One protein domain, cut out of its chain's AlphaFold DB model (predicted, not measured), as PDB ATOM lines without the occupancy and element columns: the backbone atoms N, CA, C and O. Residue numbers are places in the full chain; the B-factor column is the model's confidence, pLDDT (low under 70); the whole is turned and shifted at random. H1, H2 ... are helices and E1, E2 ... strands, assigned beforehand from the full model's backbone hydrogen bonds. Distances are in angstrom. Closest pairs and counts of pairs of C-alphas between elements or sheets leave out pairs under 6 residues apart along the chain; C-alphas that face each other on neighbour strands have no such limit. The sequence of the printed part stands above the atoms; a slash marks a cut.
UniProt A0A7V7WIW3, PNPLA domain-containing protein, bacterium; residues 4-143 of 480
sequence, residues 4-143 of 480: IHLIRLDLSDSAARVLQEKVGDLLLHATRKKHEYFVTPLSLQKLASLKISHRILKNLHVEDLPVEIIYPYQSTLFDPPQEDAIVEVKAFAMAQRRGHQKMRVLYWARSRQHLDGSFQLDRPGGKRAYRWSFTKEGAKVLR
ATOM      1  N   ILE A   4     130.621 164.019 180.512       83.69
ATOM      2  CA  ILE A   4     132.031 163.692 180.282       83.69
ATOM      3  C   ILE A   4     132.791 164.044 181.554       83.69
ATOM      4  O   ILE A   4     132.535 165.077 182.176       83.69
ATOM      5  N   HIS A   5     133.732 163.192 181.936       84.75
ATOM      6  CA  HIS A   5     134.524 163.384 183.140       84.75
ATOM      7  C   HIS A   5     135.936 163.798 182.735       84.75
ATOM      8  O   HIS A   5     136.608 163.097 181.978       84.75
ATOM      9  N   LEU A   6     136.387 164.950 183.227       85.25
ATOM     10  CA  LEU A   6     137.805 165.277 183.246       85.25
ATOM     11  C   LEU A   6     138.388 164.611 184.485       85.25
ATOM     12  O   LEU A   6     138.030 164.964 185.613       85.25
ATOM     13  N   ILE A   7     139.270 163.647 184.273       86.50
ATOM     14  CA  ILE A   7     139.917 162.898 185.342       86.50
ATOM     15  C   ILE A   7     141.416 163.167 185.344       86.50
ATOM     16  O   ILE A   7     142.008 163.504 184.318       86.50
ATOM     17  N   ARG A   8     142.038 162.979 186.503       83.62
ATOM     18  CA  ARG A   8     143.481 162.833 186.649       83.62
ATOM     19  C   ARG A   8     143.778 161.386 187.006       83.62
ATOM     20  O   ARG A   8     143.215 160.874 187.974       83.62
ATOM     21  N   LEU A   9     144.620 160.736 186.213       82.06
ATOM     22  CA  LEU A   9     145.098 159.387 186.507       82.06
ATOM     23  C   LEU A   9     146.348 159.471 187.377       82.06
ATOM     24  O   LEU A   9     147.209 160.310 187.127       82.06
ATOM     25  N   ASP A  10     146.467 158.578 188.355       78.38
ATOM     26  CA  ASP A  10     147.703 158.398 189.124       78.38
ATOM     27  C   ASP A  10     148.629 157.402 188.406       78.38
ATOM     28  O   ASP A  10     149.008 156.352 188.918       78.38
ATOM     29  N   LEU A  11     148.872 157.674 187.123       76.19
ATOM     30  CA  LEU A  11     149.654 156.839 186.218       76.19
ATOM     31  C   LEU A  11     150.515 157.730 185.327       76.19
ATOM     32  O   LEU A  11     150.077 158.797 184.888       76.19
ATOM     33  N   SER A  12     151.724 157.268 185.000       79.94
ATOM     34  CA  SER A  12     152.524 157.898 183.949       79.94
ATOM     35  C   SER A  12     151.799 157.827 182.600       79.94
ATOM     36  O   SER A  12     151.042 156.891 182.336       79.94
ATOM     37  N   ASP A  13     152.058 158.782 181.702       76.69
ATOM     38  CA  ASP A  13     151.446 158.769 180.364       76.69
ATOM     39  C   ASP A  13     151.831 157.508 179.563       76.69
ATOM     40  O   ASP A  13     151.046 157.013 178.755       76.69
ATOM     41  N   SER A  14     153.014 156.935 179.826       77.25
ATOM     42  CA  SER A  14     153.421 155.645 179.258       77.25
ATOM     43  C   SER A  14     152.573 154.489 179.789       77.25
ATOM     44  O   SER A  14     152.112 153.666 179.001       77.25
ATOM     45  N   ALA A  15     152.297 154.448 181.095       77.75
ATOM     46  CA  ALA A  15     151.437 153.433 181.694       77.75
ATOM     47  C   ALA A  15     149.985 153.559 181.210       77.75
ATOM     48  O   ALA A  15     149.347 152.547 180.929       77.75
ATOM     49  N   ALA A  16     149.481 154.784 181.036       78.88
ATOM     50  CA  ALA A  16     148.152 155.033 180.480       78.88
ATOM     51  C   ALA A  16     148.026 154.555 179.019       78.88
ATOM     52  O   ALA A  16     147.011 153.961 178.656       78.88
ATOM     53  N   ARG A  17     149.065 154.742 178.192       78.69
ATOM     54  CA  ARG A  17     149.098 154.208 176.816       78.69
ATOM     55  C   ARG A  17     149.123 152.683 176.786       78.69
ATOM     56  O   ARG A  17     148.299 152.083 176.106       78.69
ATOM     57  N   VAL A  18     149.998 152.060 177.577       80.31
ATOM     58  CA  VAL A  18     150.064 150.590 177.692       80.31
ATOM     59  C   VAL A  18     148.727 150.022 178.164       80.31
ATOM     60  O   VAL A  18     148.286 148.973 177.699       80.31
ATOM     61  N   LEU A  19     148.052 150.719 179.077       80.25
ATOM     62  CA  LEU A  19     146.731 150.334 179.546       80.25
ATOM     63  C   LEU A  19     145.686 150.381 178.425       80.25
ATOM     64  O   LEU A  19     144.904 149.444 178.292       80.25
ATOM     65  N   GLN A  20     145.679 151.446 177.625       80.94
ATOM     66  CA  GLN A  20     144.775 151.596 176.487       80.94
ATOM     67  C   GLN A  20     145.019 150.524 175.412       80.94
ATOM     68  O   GLN A  20     144.071 149.976 174.860       80.94
ATOM     69  N   GLU A  21     146.278 150.172 175.154       81.94
ATOM     70  CA  GLU A  21     146.637 149.098 174.220       81.94
ATOM     71  C   GLU A  21     146.206 147.717 174.731       81.94
ATOM     72  O   GLU A  21     145.677 146.906 173.970       81.94
ATOM     73  N   LYS A  22     146.385 147.448 176.032       82.19
ATOM     74  CA  LYS A  22     145.985 146.176 176.658       82.19
ATOM     75  C   LYS A  22     144.475 146.038 176.802       82.19
ATOM     76  O   LYS A  22     143.942 144.932 176.730       82.19
ATOM     77  N   VAL A  23     143.781 147.148 177.026       82.06
ATOM     78  CA  VAL A  23     142.334 147.198 177.206       82.06
ATOM     79  C   VAL A  23     141.759 147.936 176.009       82.06
ATOM     80  O   VAL A  23     141.393 149.097 176.118       82.06
ATOM     81  N   GLY A  24     141.665 147.247 174.867       75.06
ATOM     82  CA  GLY A  24     141.278 147.849 173.580       75.06
ATOM     83  C   GLY A  24     139.914 148.560 173.547       75.06
ATOM     84  O   GLY A  24     139.623 149.273 172.590       75.06
ATOM     85  N   ASP A  25     139.097 148.409 174.592       83.00
ATOM     86  CA  ASP A  25     137.823 149.111 174.755       83.00
ATOM     87  C   ASP A  25     137.932 150.375 175.628       83.00
ATOM     88  O   ASP A  25     136.977 151.136 175.717       83.00
ATOM     89  N   LEU A  26     139.056 150.619 176.300       85.12
ATOM     90  CA  LEU A  26     139.266 151.813 177.112       85.12
ATOM     91  C   LEU A  26     139.754 152.962 176.227       85.12
ATOM     92  O   LEU A  26     140.760 152.831 175.539       85.12
ATOM     93  N   LEU A  27     139.089 154.115 176.281       86.00
ATOM     94  CA  LEU A  27     139.510 155.305 175.544       86.00
ATOM     95  C   LEU A  27     139.885 156.427 176.516       86.00
ATOM     96  O   LEU A  27     139.054 156.902 177.292       86.00
ATOM     97  N   LEU A  28     141.161 156.823 176.479       87.69
ATOM     98  CA  LEU A  28     141.731 157.899 177.289       87.69
ATOM     99  C   LEU A  28     142.175 159.045 176.377       87.69
ATOM    100  O   LEU A  28     143.135 158.907 175.620       87.69
ATOM    101  N   HIS A  29     141.505 160.197 176.463       90.94
ATOM    102  CA  HIS A  29     141.856 161.361 175.642       90.94
ATOM    103  C   HIS A  29     142.725 162.327 176.435       90.94
ATOM    104  O   HIS A  29     142.217 163.160 177.190       90.94
ATOM    105  N   ALA A  30     144.042 162.187 176.285       88.62
ATOM    106  CA  ALA A  30     145.029 162.981 177.011       88.62
ATOM    107  C   ALA A  30     144.897 164.479 176.705       88.62
ATOM    108  O   ALA A  30     144.873 164.890 175.542       88.62
ATOM    109  N   THR A  31     144.845 165.302 177.749       89.06
ATOM    110  CA  THR A  31     144.908 166.760 177.615       89.06
ATOM    111  C   THR A  31     146.359 167.238 177.485       89.06
ATOM    112  O   THR A  31     147.310 166.463 177.552       89.06
ATOM    113  N   ARG A  32     146.559 168.553 177.338       84.12
ATOM    114  CA  ARG A  32     147.898 169.171 177.374       84.12
ATOM    115  C   ARG A  32     148.540 169.169 178.760       84.12
ATOM    116  O   ARG A  32     149.750 169.346 178.862       84.12
ATOM    117  N   LYS A  33     147.740 169.050 179.821       84.44
ATOM    118  CA  LYS A  33     148.244 168.962 181.190       84.44
ATOM    119  C   LYS A  33     148.605 167.507 181.463       84.44
ATOM    120  O   LYS A  33     147.803 166.613 181.195       84.44
ATOM    121  N   LYS A  34     149.811 167.280 181.991       83.31
ATOM    122  CA  LYS A  34     150.287 165.934 182.326       83.31
ATOM    123  C   LYS A  34     149.272 165.220 183.221       83.31
ATOM    124  O   LYS A  34     148.750 165.827 184.159       83.31
ATOM    125  N   HIS A  35     149.025 163.944 182.930       85.69
ATOM    126  CA  HIS A  35     148.146 163.055 183.695       85.69
ATOM    127  C   HIS A  35     146.647 163.406 183.705       85.69
ATOM    128  O   HIS A  35     145.881 162.750 184.411       85.69
ATOM    129  N   GLU A  36     146.195 164.407 182.946       89.88
ATOM    130  CA  GLU A  36     144.776 164.755 182.834       89.88
ATOM    131  C   GLU A  36     144.173 164.209 181.537       89.88
ATOM    132  O   GLU A  36     144.723 164.411 180.452       89.88
ATOM    133  N   TYR A  37     143.014 163.560 181.651       92.25
ATOM    134  CA  TYR A  37     142.341 162.858 180.563       92.25
ATOM    135  C   TYR A  37     140.848 163.182 180.554       92.25
ATOM    136  O   TYR A  37     140.197 163.187 181.600       92.25
ATOM    137  N   PHE A  38     140.282 163.397 179.368       91.81
ATOM    138  CA  PHE A  38     138.834 163.322 179.196       91.81
ATOM    139  C   PHE A  38     138.432 161.866 178.985       91.81
ATOM    140  O   PHE A  38     138.981 161.186 178.117       91.81
ATOM    141  N   VAL A  39     137.459 161.404 179.766       92.19
ATOM    142  CA  VAL A  39     136.897 160.058 179.651       92.19
ATOM    143  C   VAL A  39     135.378 160.101 179.615       92.19
ATOM    144  O   VAL A  39     134.726 160.941 180.246       92.19
ATOM    145  N   THR A  40     134.805 159.172 178.863       92.19
ATOM    146  CA  THR A  40     133.361 158.953 178.810       92.19
ATOM    147  C   THR A  40     132.901 158.069 179.974       92.19
ATOM    148  O   THR A  40     133.729 157.385 180.582       92.19
ATOM    149  N   PRO A  41     131.597 158.040 180.312       91.44
ATOM    150  CA  PRO A  41     131.092 157.213 181.412       91.44
ATOM    151  C   PRO A  41     131.421 155.722 181.254       91.44
ATOM    152  O   PRO A  41     131.772 155.064 182.228       91.44
ATOM    153  N   LEU A  42     131.381 155.206 180.019       88.62
ATOM    154  CA  LEU A  42     131.762 153.824 179.703       88.62
ATOM    155  C   LEU A  42     133.249 153.565 179.990       88.62
ATOM    156  O   LEU A  42     133.592 152.581 180.646       88.62
ATOM    157  N   SER A  43     134.131 154.467 179.553       88.44
ATOM    158  CA  SER A  43     135.571 154.371 179.817       88.44
ATOM    159  C   SER A  43     135.884 154.515 181.311       88.44
ATOM    160  O   SER A  43     136.731 153.794 181.835       88.44
ATOM    161  N   LEU A  44     135.153 155.370 182.035       90.00
ATOM    162  CA  LEU A  44     135.280 155.528 183.487       90.00
ATOM    163  C   LEU A  44     134.851 154.260 184.243       90.00
ATOM    164  O   LEU A  44     135.575 153.793 185.121       90.00
ATOM    165  N   GLN A  45     133.718 153.657 183.871       90.75
ATOM    166  CA  GLN A  45     133.275 152.380 184.436       90.75
ATOM    167  C   GLN A  45     134.319 151.281 184.196       90.75
ATOM    168  O   GLN A  45     134.604 150.476 185.087       90.75
ATOM    169  N   LYS A  46     134.937 151.271 183.009       88.88
ATOM    170  CA  LYS A  46     136.008 150.328 182.690       88.88
ATOM    171  C   LYS A  46     137.251 150.566 183.551       88.88
ATOM    172  O   LYS A  46     137.763 149.598 184.108       88.88
ATOM    173  N   LEU A  47     137.696 151.812 183.732       88.38
ATOM    174  CA  LEU A  47     138.794 152.153 184.650       88.38
ATOM    175  C   LEU A  47     138.525 151.666 186.077       88.38
ATOM    176  O   LEU A  47     139.398 151.050 186.689       88.38
ATOM    177  N   ALA A  48     137.306 151.883 186.579       88.50
ATOM    178  CA  ALA A  48     136.902 151.420 187.902       88.50
ATOM    179  C   ALA A  48     136.978 149.886 188.016       88.50
ATOM    180  O   ALA A  48     137.504 149.366 188.998       88.50
ATOM    181  N   SER A  49     136.547 149.153 186.979       90.31
ATOM    182  CA  SER A  49     136.635 147.683 186.950       90.31
ATOM    183  C   SER A  49     138.073 147.151 186.968       90.31
ATOM    184  O   SER A  49     138.317 146.046 187.444       90.31
ATOM    185  N   LEU A  50     139.029 147.949 186.488       89.19
ATOM    186  CA  LEU A  50     140.455 147.621 186.477       89.19
ATOM    187  C   LEU A  50     141.161 148.000 187.788       89.19
ATOM    188  O   LEU A  50     142.364 147.790 187.900       89.19
ATOM    189  N   LYS A  51     140.428 148.549 188.772       89.81
ATOM    190  CA  LYS A  51     140.953 149.026 190.066       89.81
ATOM    191  C   LYS A  51     142.078 150.058 189.920       89.81
ATOM    192  O   LYS A  51     143.007 150.095 190.721       89.81
ATOM    193  N   ILE A  52     141.995 150.901 188.894       87.00
ATOM    194  CA  ILE A  52     142.989 151.946 188.646       87.00
ATOM    195  C   ILE A  52     142.597 153.198 189.417       87.00
ATOM    196  O   ILE A  52     141.516 153.754 189.202       87.00
ATOM    197  N   SER A  53     143.490 153.650 190.297       87.56
ATOM    198  CA  SER A  53     143.322 154.885 191.058       87.56
ATOM    199  C   SER A  53     143.209 156.088 190.124       87.56
ATOM    200  O   SER A  53     144.054 156.332 189.260       87.56
ATOM    201  N   HIS A  54     142.135 156.850 190.292       89.50
ATOM    202  CA  HIS A  54     141.868 158.050 189.515       89.50
ATOM    203  C   HIS A  54     141.111 159.061 190.370       89.50
ATOM    204  O   HIS A  54     140.341 158.699 191.260       89.50
ATOM    205  N   ARG A  55     141.308 160.347 190.079       92.06
ATOM    206  CA  ARG A  55     140.569 161.444 190.706       92.06
ATOM    207  C   ARG A  55     139.748 162.166 189.653       92.06
ATOM    208  O   ARG A  55     140.294 162.668 188.674       92.06
ATOM    209  N   ILE A  56     138.442 162.266 189.868       92.25
ATOM    210  CA  ILE A  56     137.581 163.101 189.028       92.25
ATOM    211  C   ILE A  56     137.862 164.564 189.379       92.25
ATOM    212  O   ILE A  56     137.681 164.980 190.521       92.25
ATOM    213  N   LEU A  57     138.347 165.335 188.406       91.94
ATOM    214  CA  LEU A  57     138.632 166.760 188.574       91.94
ATOM    215  C   LEU A  57     137.405 167.614 188.268       91.94
ATOM    216  O   LEU A  57     137.165 168.617 188.935       91.94
ATOM    217  N   LYS A  58     136.652 167.243 187.227       93.25
ATOM    218  CA  LYS A  58     135.471 167.987 186.793       93.25
ATOM    219  C   LYS A  58     134.470 167.073 186.099       93.25
ATOM    220  O   LYS A  58     134.850 166.232 185.287       93.25
ATOM    221  N   ASN A  59     133.190 167.316 186.362       93.81
ATOM    222  CA  ASN A  59     132.078 166.755 185.603       93.81
ATOM    223  C   ASN A  59     131.576 167.818 184.627       93.81
ATOM    224  O   ASN A  59     131.322 168.955 185.023       93.81
ATOM    225  N   LEU A  60     131.481 167.468 183.351       93.12
ATOM    226  CA  LEU A  60     131.019 168.357 182.291       93.12
ATOM    227  C   LEU A  60     129.787 167.745 181.638       93.12
ATOM    228  O   LEU A  60     129.828 166.593 181.208       93.12
ATOM    229  N   HIS A  61     128.701 168.501 181.523       94.12
ATOM    230  CA  HIS A  61     127.558 168.053 180.737       94.12
ATOM    231  C   HIS A  61     127.900 168.115 179.249       94.12
ATOM    232  O   HIS A  61     128.515 169.068 178.778       94.12
ATOM    233  N   VAL A  62     127.516 167.076 178.502       92.50
ATOM    234  CA  VAL A  62     127.835 166.931 177.067       92.50
ATOM    235  C   VAL A  62     127.260 168.077 176.223       92.50
ATOM    236  O   VAL A  62     127.825 168.423 175.180       92.50
ATOM    237  N   GLU A  63     126.130 168.632 176.654       92.94
ATOM    238  CA  GLU A  63     125.408 169.728 175.998       92.94
ATOM    239  C   GLU A  63     126.116 171.079 176.182       92.94
ATOM    240  O   GLU A  63     126.139 171.873 175.246       92.94
ATOM    241  N   ASP A  64     126.815 171.273 177.306       94.38
ATOM    242  CA  ASP A  64     127.547 172.508 177.633       94.38
ATOM    243  C   ASP A  64     128.953 172.562 177.016       94.38
ATOM    244  O   ASP A  64     129.691 173.543 177.159       94.38
ATOM    245  N   LEU A  65     129.383 171.482 176.358       94.00
ATOM    246  CA  LEU A  65     130.696 171.441 175.735       94.00
ATOM    247  C   LEU A  65     130.722 172.364 174.511       94.00
ATOM    248  O   LEU A  65     129.847 172.263 173.650       94.00
ATOM    249  N   PRO A  66     131.773 173.183 174.341       95.06
ATOM    250  CA  PRO A  66     131.948 174.052 173.179       95.06
ATOM    251  C   PRO A  66     132.454 173.251 171.970       95.06
ATOM    252  O   PRO A  66     133.456 173.596 171.345       95.06
ATOM    253  N   VAL A  67     131.774 172.144 171.674       95.12
ATOM    254  CA  VAL A  67     132.035 171.234 170.566       95.12
ATOM    255  C   VAL A  67     130.741 171.065 169.779       95.12
ATOM    256  O   VAL A  67     129.776 170.465 170.255       95.12
ATOM    257  N   GLU A  68     130.734 171.576 168.557       95.56
ATOM    258  CA  GLU A  68     129.633 171.436 167.608       95.56
ATOM    259  C   GLU A  68     129.918 170.267 166.663       95.56
ATOM    260  O   GLU A  68     130.971 170.223 166.023       95.56
ATOM    261  N   ILE A  69     128.975 169.329 166.571       95.56
ATOM    262  CA  ILE A  69     129.016 168.260 165.572       95.56
ATOM    263  C   ILE A  69     128.248 168.719 164.343       95.56
ATOM    264  O   ILE A  69     127.112 169.177 164.441       95.56
ATOM    265  N   ILE A  70     128.878 168.574 163.188       94.69
ATOM    266  CA  ILE A  70     128.362 169.022 161.905       94.69
ATOM    267  C   ILE A  70     128.217 167.818 160.992       94.69
ATOM    268  O   ILE A  70     129.137 167.012 160.847       94.69
ATOM    269  N   TYR A  71     127.076 167.763 160.318       93.44
ATOM    270  CA  TYR A  71     126.734 166.745 159.340       93.44
ATOM    271  C   TYR A  71     126.792 167.376 157.942       93.44
ATOM    272  O   TYR A  71     125.808 167.975 157.507       93.44
ATOM    273  N   PRO A  72     127.943 167.337 157.246       92.88
ATOM    274  CA  PRO A  72     128.038 167.820 155.874       92.88
ATOM    275  C   PRO A  72     127.143 166.986 154.947       92.88
ATOM    276  O   PRO A  72     126.831 165.836 155.263       92.88
ATOM    277  N   TYR A  73     126.766 167.529 153.783       91.81
ATOM    278  CA  TYR A  73     125.856 166.856 152.844       91.81
ATOM    279  C   TYR A  73     126.320 165.444 152.426       91.81
ATOM    280  O   TYR A  73     125.494 164.593 152.128       91.81
ATOM    281  N   GLN A  74     127.629 165.160 152.436       92.06
ATOM    282  CA  GLN A  74     128.166 163.822 152.154       92.06
ATOM    283  C   GLN A  74     127.730 162.776 153.185       92.06
ATOM    284  O   GLN A  74     127.656 161.593 152.869       92.06
ATOM    285  N   SER A  75     127.443 163.215 154.410       92.62
ATOM    286  CA  SER A  75     127.091 162.363 155.542       92.62
ATOM    287  C   SER A  75     125.584 162.211 155.755       92.62
ATOM    288  O   SER A  75     125.167 161.385 156.561       92.62
ATOM    289  N   THR A  76     124.750 162.985 155.052       90.62
ATOM    290  CA  THR A  76     123.318 163.106 155.381       90.62
ATOM    291  C   THR A  76     122.523 161.835 155.111       90.62
ATOM    292  O   THR A  76     121.529 161.588 155.785       90.62
ATOM    293  N   LEU A  77     122.961 160.997 154.166       91.50
ATOM    294  CA  LEU A  77     122.315 159.707 153.903       91.50
ATOM    295  C   LEU A  77     122.675 158.633 154.943       91.50
ATOM    296  O   LEU A  77     122.008 157.598 155.017       91.50
ATOM    297  N   PHE A  78     123.703 158.864 155.762       92.25
ATOM    298  CA  PHE A  78     124.112 157.943 156.815       92.25
ATOM    299  C   PHE A  78     123.287 158.175 158.074       92.25
ATOM    300  O   PHE A  78     122.969 159.306 158.434       92.25
ATOM    301  N   ASP A  79     122.986 157.091 158.791       88.12
ATOM    302  CA  ASP A  79     122.415 157.231 160.128       88.12
ATOM    303  C   ASP A  79     123.360 158.044 161.018       88.12
ATOM    304  O   ASP A  79     124.582 157.821 160.974       88.12
ATOM    305  N   PRO A  80     122.816 158.927 161.870       90.00
ATOM    306  CA  PRO A  80     123.633 159.639 162.830       90.00
ATOM    307  C   PRO A  80     124.404 158.638 163.714       90.00
ATOM    308  O   PRO A  80     123.900 157.551 164.033       90.00
ATOM    309  N   PRO A  81     125.640 158.975 164.124       92.19
ATOM    310  CA  PRO A  81     126.391 158.177 165.076       92.19
ATOM    311  C   PRO A  81     125.587 157.939 166.351       92.19
ATOM    312  O   PRO A  81     124.789 158.779 166.766       92.19
ATOM    313  N   GLN A  82     125.805 156.786 166.987       90.88
ATOM    314  CA  GLN A  82     125.192 156.536 168.288       90.88
ATOM    315  C   GLN A  82     125.633 157.604 169.280       90.88
ATOM    316  O   GLN A  82     126.771 158.064 169.238       90.88
ATOM    317  N   GLU A  83     124.745 157.943 170.206       91.56
ATOM    318  CA  GLU A  83     125.001 158.983 171.195       91.56
ATOM    319  C   GLU A  83     126.311 158.737 171.963       91.56
ATOM    320  O   GLU A  83     127.074 159.670 172.163       91.56
ATOM    321  N   ASP A  84     126.649 157.487 172.298       90.81
ATOM    322  CA  ASP A  84     127.919 157.168 172.974       90.81
ATOM    323  C   ASP A  84     129.149 157.509 172.115       90.81
ATOM    324  O   ASP A  84     130.144 158.002 172.636       90.81
ATOM    325  N   ALA A  85     129.075 157.315 170.795       92.94
ATOM    326  CA  ALA A  85     130.137 157.724 169.876       92.94
ATOM    327  C   ALA A  85     130.215 159.257 169.746       92.94
ATOM    328  O   ALA A  85     131.306 159.805 169.602       92.94
ATOM    329  N   ILE A  86     129.077 159.957 169.845       94.94
ATOM    330  CA  ILE A  86     129.029 161.430 169.896       94.94
ATOM    331  C   ILE A  86     129.698 161.947 171.179       94.94
ATOM    332  O   ILE A  86     130.467 162.907 171.141       94.94
ATOM    333  N   VAL A  87     129.433 161.309 172.320       93.94
ATOM    334  CA  VAL A  87     130.086 161.643 173.594       93.94
ATOM    335  C   VAL A  87     131.595 161.404 173.492       93.94
ATOM    336  O   VAL A  87     132.378 162.264 173.894       93.94
ATOM    337  N   GLU A  88     132.009 160.292 172.885       94.69
ATOM    338  CA  GLU A  88     133.421 159.953 172.697       94.69
ATOM    339  C   GLU A  88     134.159 160.977 171.826       94.69
ATOM    340  O   GLU A  88     135.220 161.473 172.207       94.69
ATOM    341  N   VAL A  89     133.577 161.380 170.691       96.19
ATOM    342  CA  VAL A  89     134.199 162.398 169.830       96.19
ATOM    343  C   VAL A  89     134.233 163.776 170.480       96.19
ATOM    344  O   VAL A  89     135.187 164.524 170.266       96.19
ATOM    345  N   LYS A  90     133.252 164.112 171.324       95.75
ATOM    346  CA  LYS A  90     133.284 165.347 172.113       95.75
ATOM    347  C   LYS A  90     134.393 165.319 173.169       95.75
ATOM    348  O   LYS A  90     135.086 166.323 173.315       95.75
ATOM    349  N   ALA A  91     134.615 164.190 173.849       94.44
ATOM    350  CA  ALA A  91     135.743 164.023 174.771       94.44
ATOM    351  C   ALA A  91     137.086 164.193 174.041       94.44
ATOM    352  O   ALA A  91     137.935 164.973 174.478       94.44
ATOM    353  N   PHE A  92     137.241 163.542 172.884       95.75
ATOM    354  CA  PHE A  92     138.431 163.678 172.046       95.75
ATOM    355  C   PHE A  92     138.645 165.122 171.571       95.75
ATOM    356  O   PHE A  92     139.740 165.666 171.698       95.75
ATOM    357  N   ALA A  93     137.599 165.793 171.083       95.50
ATOM    358  CA  ALA A  93     137.680 167.184 170.643       95.50
ATOM    359  C   ALA A  93     138.077 168.139 171.780       95.50
ATOM    360  O   ALA A  93     138.871 169.054 171.565       95.50
ATOM    361  N   MET A  94     137.570 167.908 172.995       94.75
ATOM    362  CA  MET A  94     137.956 168.672 174.182       94.75
ATOM    363  C   MET A  94     139.429 168.475 174.547       94.75
ATOM    364  O   MET A  94     140.088 169.445 174.919       94.75
ATOM    365  N   ALA A  95     139.964 167.264 174.387       93.81
ATOM    366  CA  ALA A  95     141.383 166.983 174.595       93.81
ATOM    367  C   ALA A  95     142.287 167.718 173.587       93.81
ATOM    368  O   ALA A  95     143.370 168.181 173.944       93.81
ATOM    369  N   GLN A  96     141.817 167.884 172.345       94.50
ATOM    370  CA  GLN A  96     142.540 168.590 171.278       94.50
ATOM    371  C   GLN A  96     142.391 170.123 171.323       94.50
ATOM    372  O   GLN A  96     143.133 170.842 170.644       94.50
ATOM    373  N   ARG A  97     141.441 170.645 172.107       92.31
ATOM    374  CA  ARG A  97     141.094 172.071 172.146       92.31
ATOM    375  C   ARG A  97     142.253 172.936 172.654       92.31
ATOM    376  O   ARG A  97     142.909 172.623 173.648       92.31
ATOM    377  N   ARG A  98     142.469 174.083 172.000       88.81
ATOM    378  CA  ARG A  98     143.444 175.109 172.408       88.81
ATOM    379  C   ARG A  98     142.702 176.344 172.930       88.81
ATOM    380  O   ARG A  98     142.017 177.021 172.170       88.81
ATOM    381  N   GLY A  99     142.838 176.640 174.223       89.31
ATOM    382  CA  GLY A  99     142.204 177.808 174.846       89.31
ATOM    383  C   GLY A  99     140.670 177.741 174.861       89.31
ATOM    384  O   GLY A  99     140.090 176.674 175.063       89.31
ATOM    385  N   HIS A 100     140.017 178.889 174.654       87.94
ATOM    386  CA  HIS A 100     138.557 179.038 174.731       87.94
ATOM    387  C   HIS A 100     137.827 178.912 173.380       87.94
ATOM    388  O   HIS A 100     136.611 179.075 173.333       87.94
ATOM    389  N   GLN A 101     138.511 178.542 172.296       88.94
ATOM    390  CA  GLN A 101     137.895 178.441 170.964       88.94
ATOM    391  C   GLN A 101     136.830 177.340 170.891       88.94
ATOM    392  O   GLN A 101     137.003 176.270 171.480       88.94
ATOM    393  N   LYS A 102     135.727 177.588 170.177       93.69
ATOM    394  CA  LYS A 102     134.707 176.569 169.905       93.69
ATOM    395  C   LYS A 102     135.263 175.566 168.893       93.69
ATOM    396  O   LYS A 102     135.779 175.950 167.848       93.69
ATOM    397  N   MET A 103     135.161 174.275 169.191       94.88
ATOM    398  CA  MET A 103     135.589 173.215 168.279       94.88
ATOM    399  C   MET A 103     134.425 172.807 167.380       94.88
ATOM    400  O   MET A 103     133.297 172.638 167.842       94.88
ATOM    401  N   ARG A 104     134.703 172.602 166.095       95.81
ATOM    402  CA  ARG A 104     133.736 172.086 165.125       95.81
ATOM    403  C   ARG A 104     134.254 170.765 164.573       95.81
ATOM    404  O   ARG A 104     135.392 170.692 164.104       95.81
ATOM    405  N   VAL A 105     133.437 169.722 164.647       96.44
ATOM    406  CA  VAL A 105     133.789 168.372 164.195       96.44
ATOM    407  C   VAL A 105     132.824 167.951 163.098       96.44
ATOM    408  O   VAL A 105     131.618 167.891 163.316       96.44
ATOM    409  N   LEU A 106     133.355 167.648 161.917       95.81
ATOM    410  CA  LEU A 106     132.589 167.087 160.810       95.81
ATOM    411  C   LEU A 106     132.458 165.576 160.999       95.81
ATOM    412  O   LEU A 106     133.467 164.902 161.211       95.81
ATOM    413  N   TYR A 107     131.245 165.047 160.874       95.94
ATOM    414  CA  TYR A 107     130.996 163.619 160.706       95.94
ATOM    415  C   TYR A 107     130.971 163.279 159.216       95.94
ATOM    416  O   TYR A 107     130.155 163.823 158.487       95.94
ATOM    417  N   TRP A 108     131.838 162.389 158.736       92.94
ATOM    418  CA  TRP A 108     131.878 162.066 157.304       92.94
ATOM    419  C   TRP A 108     130.936 160.929 156.933       92.94
ATOM    420  O   TRP A 108     130.122 161.084 156.032       92.94
ATOM    421  N   ALA A 109     131.072 159.789 157.604       92.88
ATOM    422  CA  ALA A 109     130.269 158.584 157.408       92.88
ATOM    423  C   ALA A 109     130.786 157.478 158.342       92.88
ATOM    424  O   ALA A 109     131.751 157.646 159.097       92.88
ATOM    425  N   ARG A 110     130.184 156.291 158.244       90.06
ATOM    426  CA  ARG A 110     130.875 155.036 158.564       90.06
ATOM    427  C   ARG A 110     131.773 154.698 157.376       90.06
ATOM    428  O   ARG A 110     131.255 154.544 156.274       90.06
ATOM    429  N   SER A 111     133.090 154.611 157.564       86.38
ATOM    430  CA  SER A 111     134.012 154.191 156.500       86.38
ATOM    431  C   SER A 111     135.327 153.643 157.039       86.38
ATOM    432  O   SER A 111     135.954 154.218 157.928       86.38
ATOM    433  N   ARG A 112     135.777 152.532 156.448       84.69
ATOM    434  CA  ARG A 112     137.114 151.984 156.702       84.69
ATOM    435  C   ARG A 112     138.195 152.711 155.910       84.69
ATOM    436  O   ARG A 112     139.340 152.701 156.346       84.69
ATOM    437  N   GLN A 113     137.838 153.357 154.800       86.81
ATOM    438  CA  GLN A 113     138.793 154.116 153.997       86.81
ATOM    439  C   GLN A 113     139.344 155.288 154.810       86.81
ATOM    440  O   GLN A 113     138.609 155.945 155.553       86.81
ATOM    441  N   HIS A 114     140.650 155.511 154.697       88.94
ATOM    442  CA  HIS A 114     141.282 156.700 155.244       88.94
ATOM    443  C   HIS A 114     140.879 157.899 154.382       88.94
ATOM    444  O   HIS A 114     140.961 157.827 153.158       88.94
ATOM    445  N   LEU A 115     140.409 158.968 155.019       89.12
ATOM    446  CA  LEU A 115     140.210 160.265 154.378       89.12
ATOM    447  C   LEU A 115     141.271 161.210 154.934       89.12
ATOM    448  O   LEU A 115     141.475 161.233 156.153       89.12
ATOM    449  N   ASP A 116     141.923 161.978 154.073       91.62
ATOM    450  CA  ASP A 116     142.993 162.880 154.494       91.62
ATOM    451  C   ASP A 116     142.490 163.886 155.536       91.62
ATOM    452  O   ASP A 116     141.419 164.482 155.402       91.62
ATOM    453  N   GLY A 117     143.242 164.029 156.630       92.69
ATOM    454  CA  GLY A 117     142.860 164.882 157.761       92.69
ATOM    455  C   GLY A 117     141.688 164.356 158.604       92.69
ATOM    456  O   GLY A 117     141.224 165.054 159.509       92.69
ATOM    457  N   SER A 118     141.208 163.136 158.342       95.75
ATOM    458  CA  SER A 118     140.195 162.475 159.167       95.75
ATOM    459  C   SER A 118     140.806 161.564 160.231       95.75
ATOM    460  O   SER A 118     141.912 161.042 160.097       95.75
ATOM    461  N   PHE A 119     140.034 161.306 161.280       95.44
ATOM    462  CA  PHE A 119     140.323 160.304 162.295       95.44
ATOM    463  C   PHE A 119     139.132 159.353 162.451       95.44
ATOM    464  O   PHE A 119     137.984 159.698 162.158       95.44
ATOM    465  N   GLN A 120     139.412 158.121 162.874       94.94
ATOM    466  CA  GLN A 120     138.382 157.132 163.183       94.94
ATOM    467  C   GLN A 120     138.174 157.092 164.691       94.94
ATOM    468  O   GLN A 120     139.134 156.902 165.432       94.94
ATOM    469  N   LEU A 121     136.931 157.242 165.135       93.62
ATOM    470  CA  LEU A 121     136.594 157.147 166.550       93.62
ATOM    471  C   LEU A 121     135.183 156.600 166.709       93.62
ATOM    472  O   LEU A 121     134.249 157.094 166.086       93.62
ATOM    473  N   ASP A 122     135.032 155.573 167.529       90.94
ATOM    474  CA  ASP A 122     133.752 154.953 167.866       90.94
ATOM    475  C   ASP A 122     133.628 154.901 169.392       90.94
ATOM    476  O   ASP A 122     134.564 155.267 170.098       90.94
ATOM    477  N   ARG A 123     132.492 154.440 169.909       86.94
ATOM    478  CA  ARG A 123     132.354 154.132 171.335       86.94
ATOM    479  C   ARG A 123     133.366 153.052 171.767       86.94
ATOM    480  O   ARG A 123     133.749 152.232 170.928       86.94
ATOM    481  N   PRO A 124     133.715 152.971 173.061       81.06
ATOM    482  CA  PRO A 124     134.396 151.828 173.678       81.06
ATOM    483  C   PRO A 124     133.929 150.465 173.136       81.06
ATOM    484  O   PRO A 124     132.736 150.153 173.182       81.06
ATOM    485  N   GLY A 125     134.847 149.686 172.550       78.94
ATOM    486  CA  GLY A 125     134.576 148.379 171.922       78.94
ATOM    487  C   GLY A 125     133.718 148.398 170.648       78.94
ATOM    488  O   GLY A 125     133.352 147.352 170.103       78.94
ATOM    489  N   GLY A 126     133.381 149.585 170.147       83.31
ATOM    490  CA  GLY A 126     132.677 149.796 168.890       83.31
ATOM    491  C   GLY A 126     133.530 149.432 167.672       83.31
ATOM    492  O   GLY A 126     134.743 149.614 167.645       83.31
ATOM    493  N   LYS A 127     132.878 148.895 166.634       83.62
ATOM    494  CA  LYS A 127     133.517 148.471 165.372       83.62
ATOM    495  C   LYS A 127     132.836 149.063 164.132       83.62
ATOM    496  O   LYS A 127     132.934 148.510 163.038       83.62
ATOM    497  N   ARG A 128     132.105 150.168 164.294       84.19
ATOM    498  CA  ARG A 128     131.326 150.837 163.237       84.19
ATOM    499  C   ARG A 128     132.168 151.764 162.364       84.19
ATOM    500  O   ARG A 128     131.684 152.169 161.311       84.19
ATOM    501  N   ALA A 129     133.405 152.059 162.776       90.44
ATOM    502  CA  ALA A 129     134.371 152.864 162.025       90.44
ATOM    503  C   ALA A 129     133.807 154.235 161.603       90.44
ATOM    504  O   ALA A 129     133.834 154.603 160.426       90.44
ATOM    505  N   TYR A 130     133.257 154.987 162.562       94.12
ATOM    506  CA  TYR A 130     132.838 156.365 162.313       94.12
ATOM    507  C   TYR A 130     134.059 157.241 162.006       94.12
ATOM    508  O   TYR A 130     135.057 157.202 162.731       94.12
ATOM    509  N   ARG A 131     133.974 158.010 160.919       95.31
ATOM    510  CA  ARG A 131     135.019 158.928 160.458       95.31
ATOM    511  C   ARG A 131     134.641 160.364 160.770       95.31
ATOM    512  O   ARG A 131     133.524 160.799 160.488       95.31
ATOM    513  N   TRP A 132     135.610 161.094 161.299       96.75
ATOM    514  CA  TRP A 132     135.458 162.458 161.772       96.75
ATOM    515  C   TRP A 132     136.616 163.316 161.282       96.75
ATOM    516  O   TRP A 132     137.679 162.795 160.964       96.75
ATOM    517  N   SER A 133     136.453 164.631 161.255       96.75
ATOM    518  CA  SER A 133     137.576 165.560 161.077       96.75
ATOM    519  C   SER A 133     137.297 166.862 161.806       96.75
ATOM    520  O   SER A 133     136.136 167.226 161.994       96.75
ATOM    521  N   PHE A 134     138.344 167.588 162.177       96.06
ATOM    522  CA  PHE A 134     138.187 168.951 162.675       96.06
ATOM    523  C   PHE A 134     138.003 169.920 161.510       96.06
ATOM    524  O   PHE A 134     138.619 169.761 160.460       96.06
ATOM    525  N   THR A 135     137.178 170.943 161.705       94.69
ATOM    526  CA  THR A 135     137.042 172.045 160.749       94.69
ATOM    527  C   THR A 135     137.248 173.387 161.436       94.69
ATOM    528  O   THR A 135     137.049 173.518 162.645       94.69
ATOM    529  N   LYS A 136     137.679 174.385 160.660       88.94
ATOM    530  CA  LYS A 136     137.888 175.746 161.158       88.94
ATOM    531  C   LYS A 136     136.545 176.409 161.477       88.94
ATOM    532  O   LYS A 136     135.514 176.140 160.848       88.94
ATOM    533  N   GLU A 137     136.567 177.304 162.455       84.44
ATOM    534  CA  GLU A 137     135.442 178.195 162.720       84.44
ATOM    535  C   GLU A 137     135.122 179.019 161.460       84.44
ATOM    536  O   GLU A 137     136.022 179.393 160.709       84.44
ATOM    537  N   GLY A 138     133.834 179.200 161.157       81.38
ATOM    538  CA  GLY A 138     133.387 179.897 159.944       81.38
ATOM    539  C   GLY A 138     133.371 179.071 158.649       81.38
ATOM    540  O   GLY A 138     132.859 179.555 157.644       81.38
ATOM    541  N   ALA A 139     133.847 177.816 158.639       84.31
ATOM    542  CA  ALA A 139     133.711 176.962 157.456       84.31
ATOM    543  C   ALA A 139     132.229 176.820 157.055       84.31
ATOM    544  O   ALA A 139     131.407 176.353 157.859       84.31
ATOM    545  N   LYS A 140     131.893 177.233 155.823       87.25
ATOM    546  CA  LYS A 140     130.538 177.133 155.268       87.25
ATOM    547  C   LYS A 140     130.192 175.660 155.079       87.25
ATOM    548  O   LYS A 140     130.786 174.969 154.255       87.25
ATOM    549  N   VAL A 141     129.226 175.183 155.855       86.19
ATOM    550  CA  VAL A 141     128.683 173.833 155.717       86.19
ATOM    551  C   VAL A 141     127.550 173.925 154.716       86.19
ATOM    552  O   VAL A 141     126.526 174.539 154.999       86.19
ATOM    553  N   LEU A 142     127.764 173.361 153.533       88.88
ATOM    554  CA  LEU A 142     126.716 173.283 152.524       88.88
ATOM    555  C   LEU A 142     125.688 172.252 152.976       88.88
ATOM    556  O   LEU A 142     126.055 171.117 153.307       88.88
ATOM    557  N   ARG A 143     124.425 172.672 153.016       90.50
ATOM    558  CA  ARG A 143     123.304 171.781 153.295       90.50
ATOM    559  C   ARG A 143     123.016 170.924 152.069       90.50
ATOM    560  O   ARG A 143     123.568 171.149 150.990       90.50
TER     561      ARG A 143
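AT A GLANCE: This is residues 4 to 143 of the 480 residues of the protein "PNPLA domain-containing protein" of bacterium (UniProt A0A7V7WIW3). One helix, H3, lies in the middle between two sheets, the small sheet E2 E1 E3 on one side and the larger sheet E4 E5 E7 E6 on the other. H2 covers the other face of the small sheet, and H1 is at its far end, while the larger sheet has a named helix on one face alone. The printed part has 140 residues, mixed in class, with three named helices and seven named strands in the order E1 H1 E2 H2 E3 E4 H3 E5 E6 E7; the small sheet is antiparallel, the larger one mixed. It is compact, with a radius of gyration of the C-alphas of 15.2 A and spans of 46 by 32 by 24 A.

HOW THE PARTS SIT: Start at E1, residues 4 to 9, the inner strand between E2, residues 36 to 39, and E3, residues 54 to 61, both antiparallel to it. Within hydrogen-bond range you find N 6 and O 58, 2.9 A, and N 7 and O 37, 2.9 A. H1, residues 13 to 22, only grazes this sheet, with residues 13 to 16. H2, residues 41 to 49, is on it at a height over the sheet of 9.5 A; its closest C-alphas to E1 are those of Pro 41 and Ile 4, 6.6 A. E2, H2 and E3 form a split strand-helix-strand unit, two strands running the same way with E1 between them, its crossover right-handed. H3, residues 83 to 96, is on the opposite face from H2, giving three layers, helices on both faces; its height is 7.1 A, and C-alphas 91 and 38 of H3 and E2 are closest, 5.4 A. H3 is also on the sheet of E4, residues 67 to 70, E5, residues 103 to 110, E7, residues 130 to 135, and E6, residues 118 to 120, at a height of 8.2 A, two layers with the helix on one face. E4, H3 and E5 form a strand-helix-strand unit, parallel neighbour strands with a helix between, its crossover left-handed. Look for N 68 and O 103, 2.9 A, between E4 and E5; N 106 and O 133, 2.8 A, between E5 and E7; and N 119 and O 132, 2.8 A, in the hairpin E6 and E7. In H1, H2 and H3 every O i to N i+4 pair is within hydrogen-bond range.

IN THESE COORDINATES: Find C-alpha 4 at (132.031, 163.692, 180.282), where E1 begins. H3 runs 20.0 A from C-alpha 83 at (125.001, 158.983, 171.195); E5 spans 21.1 A, E3 19.5 A and E7 16.3 A, ending at C-alpha 135 at (137.042, 172.045, 160.749). E3 bends by 61 degrees at residue 57.

THE WHOLE: The C-alphas of Lys 51 and Leu 142 are the two farthest apart, 46.9 A. The printed part has no cut; the links H1 to E2 and E4 to H3 are long. Mean pLDDT of the printed part is 89.3, and no printed residue is under 70.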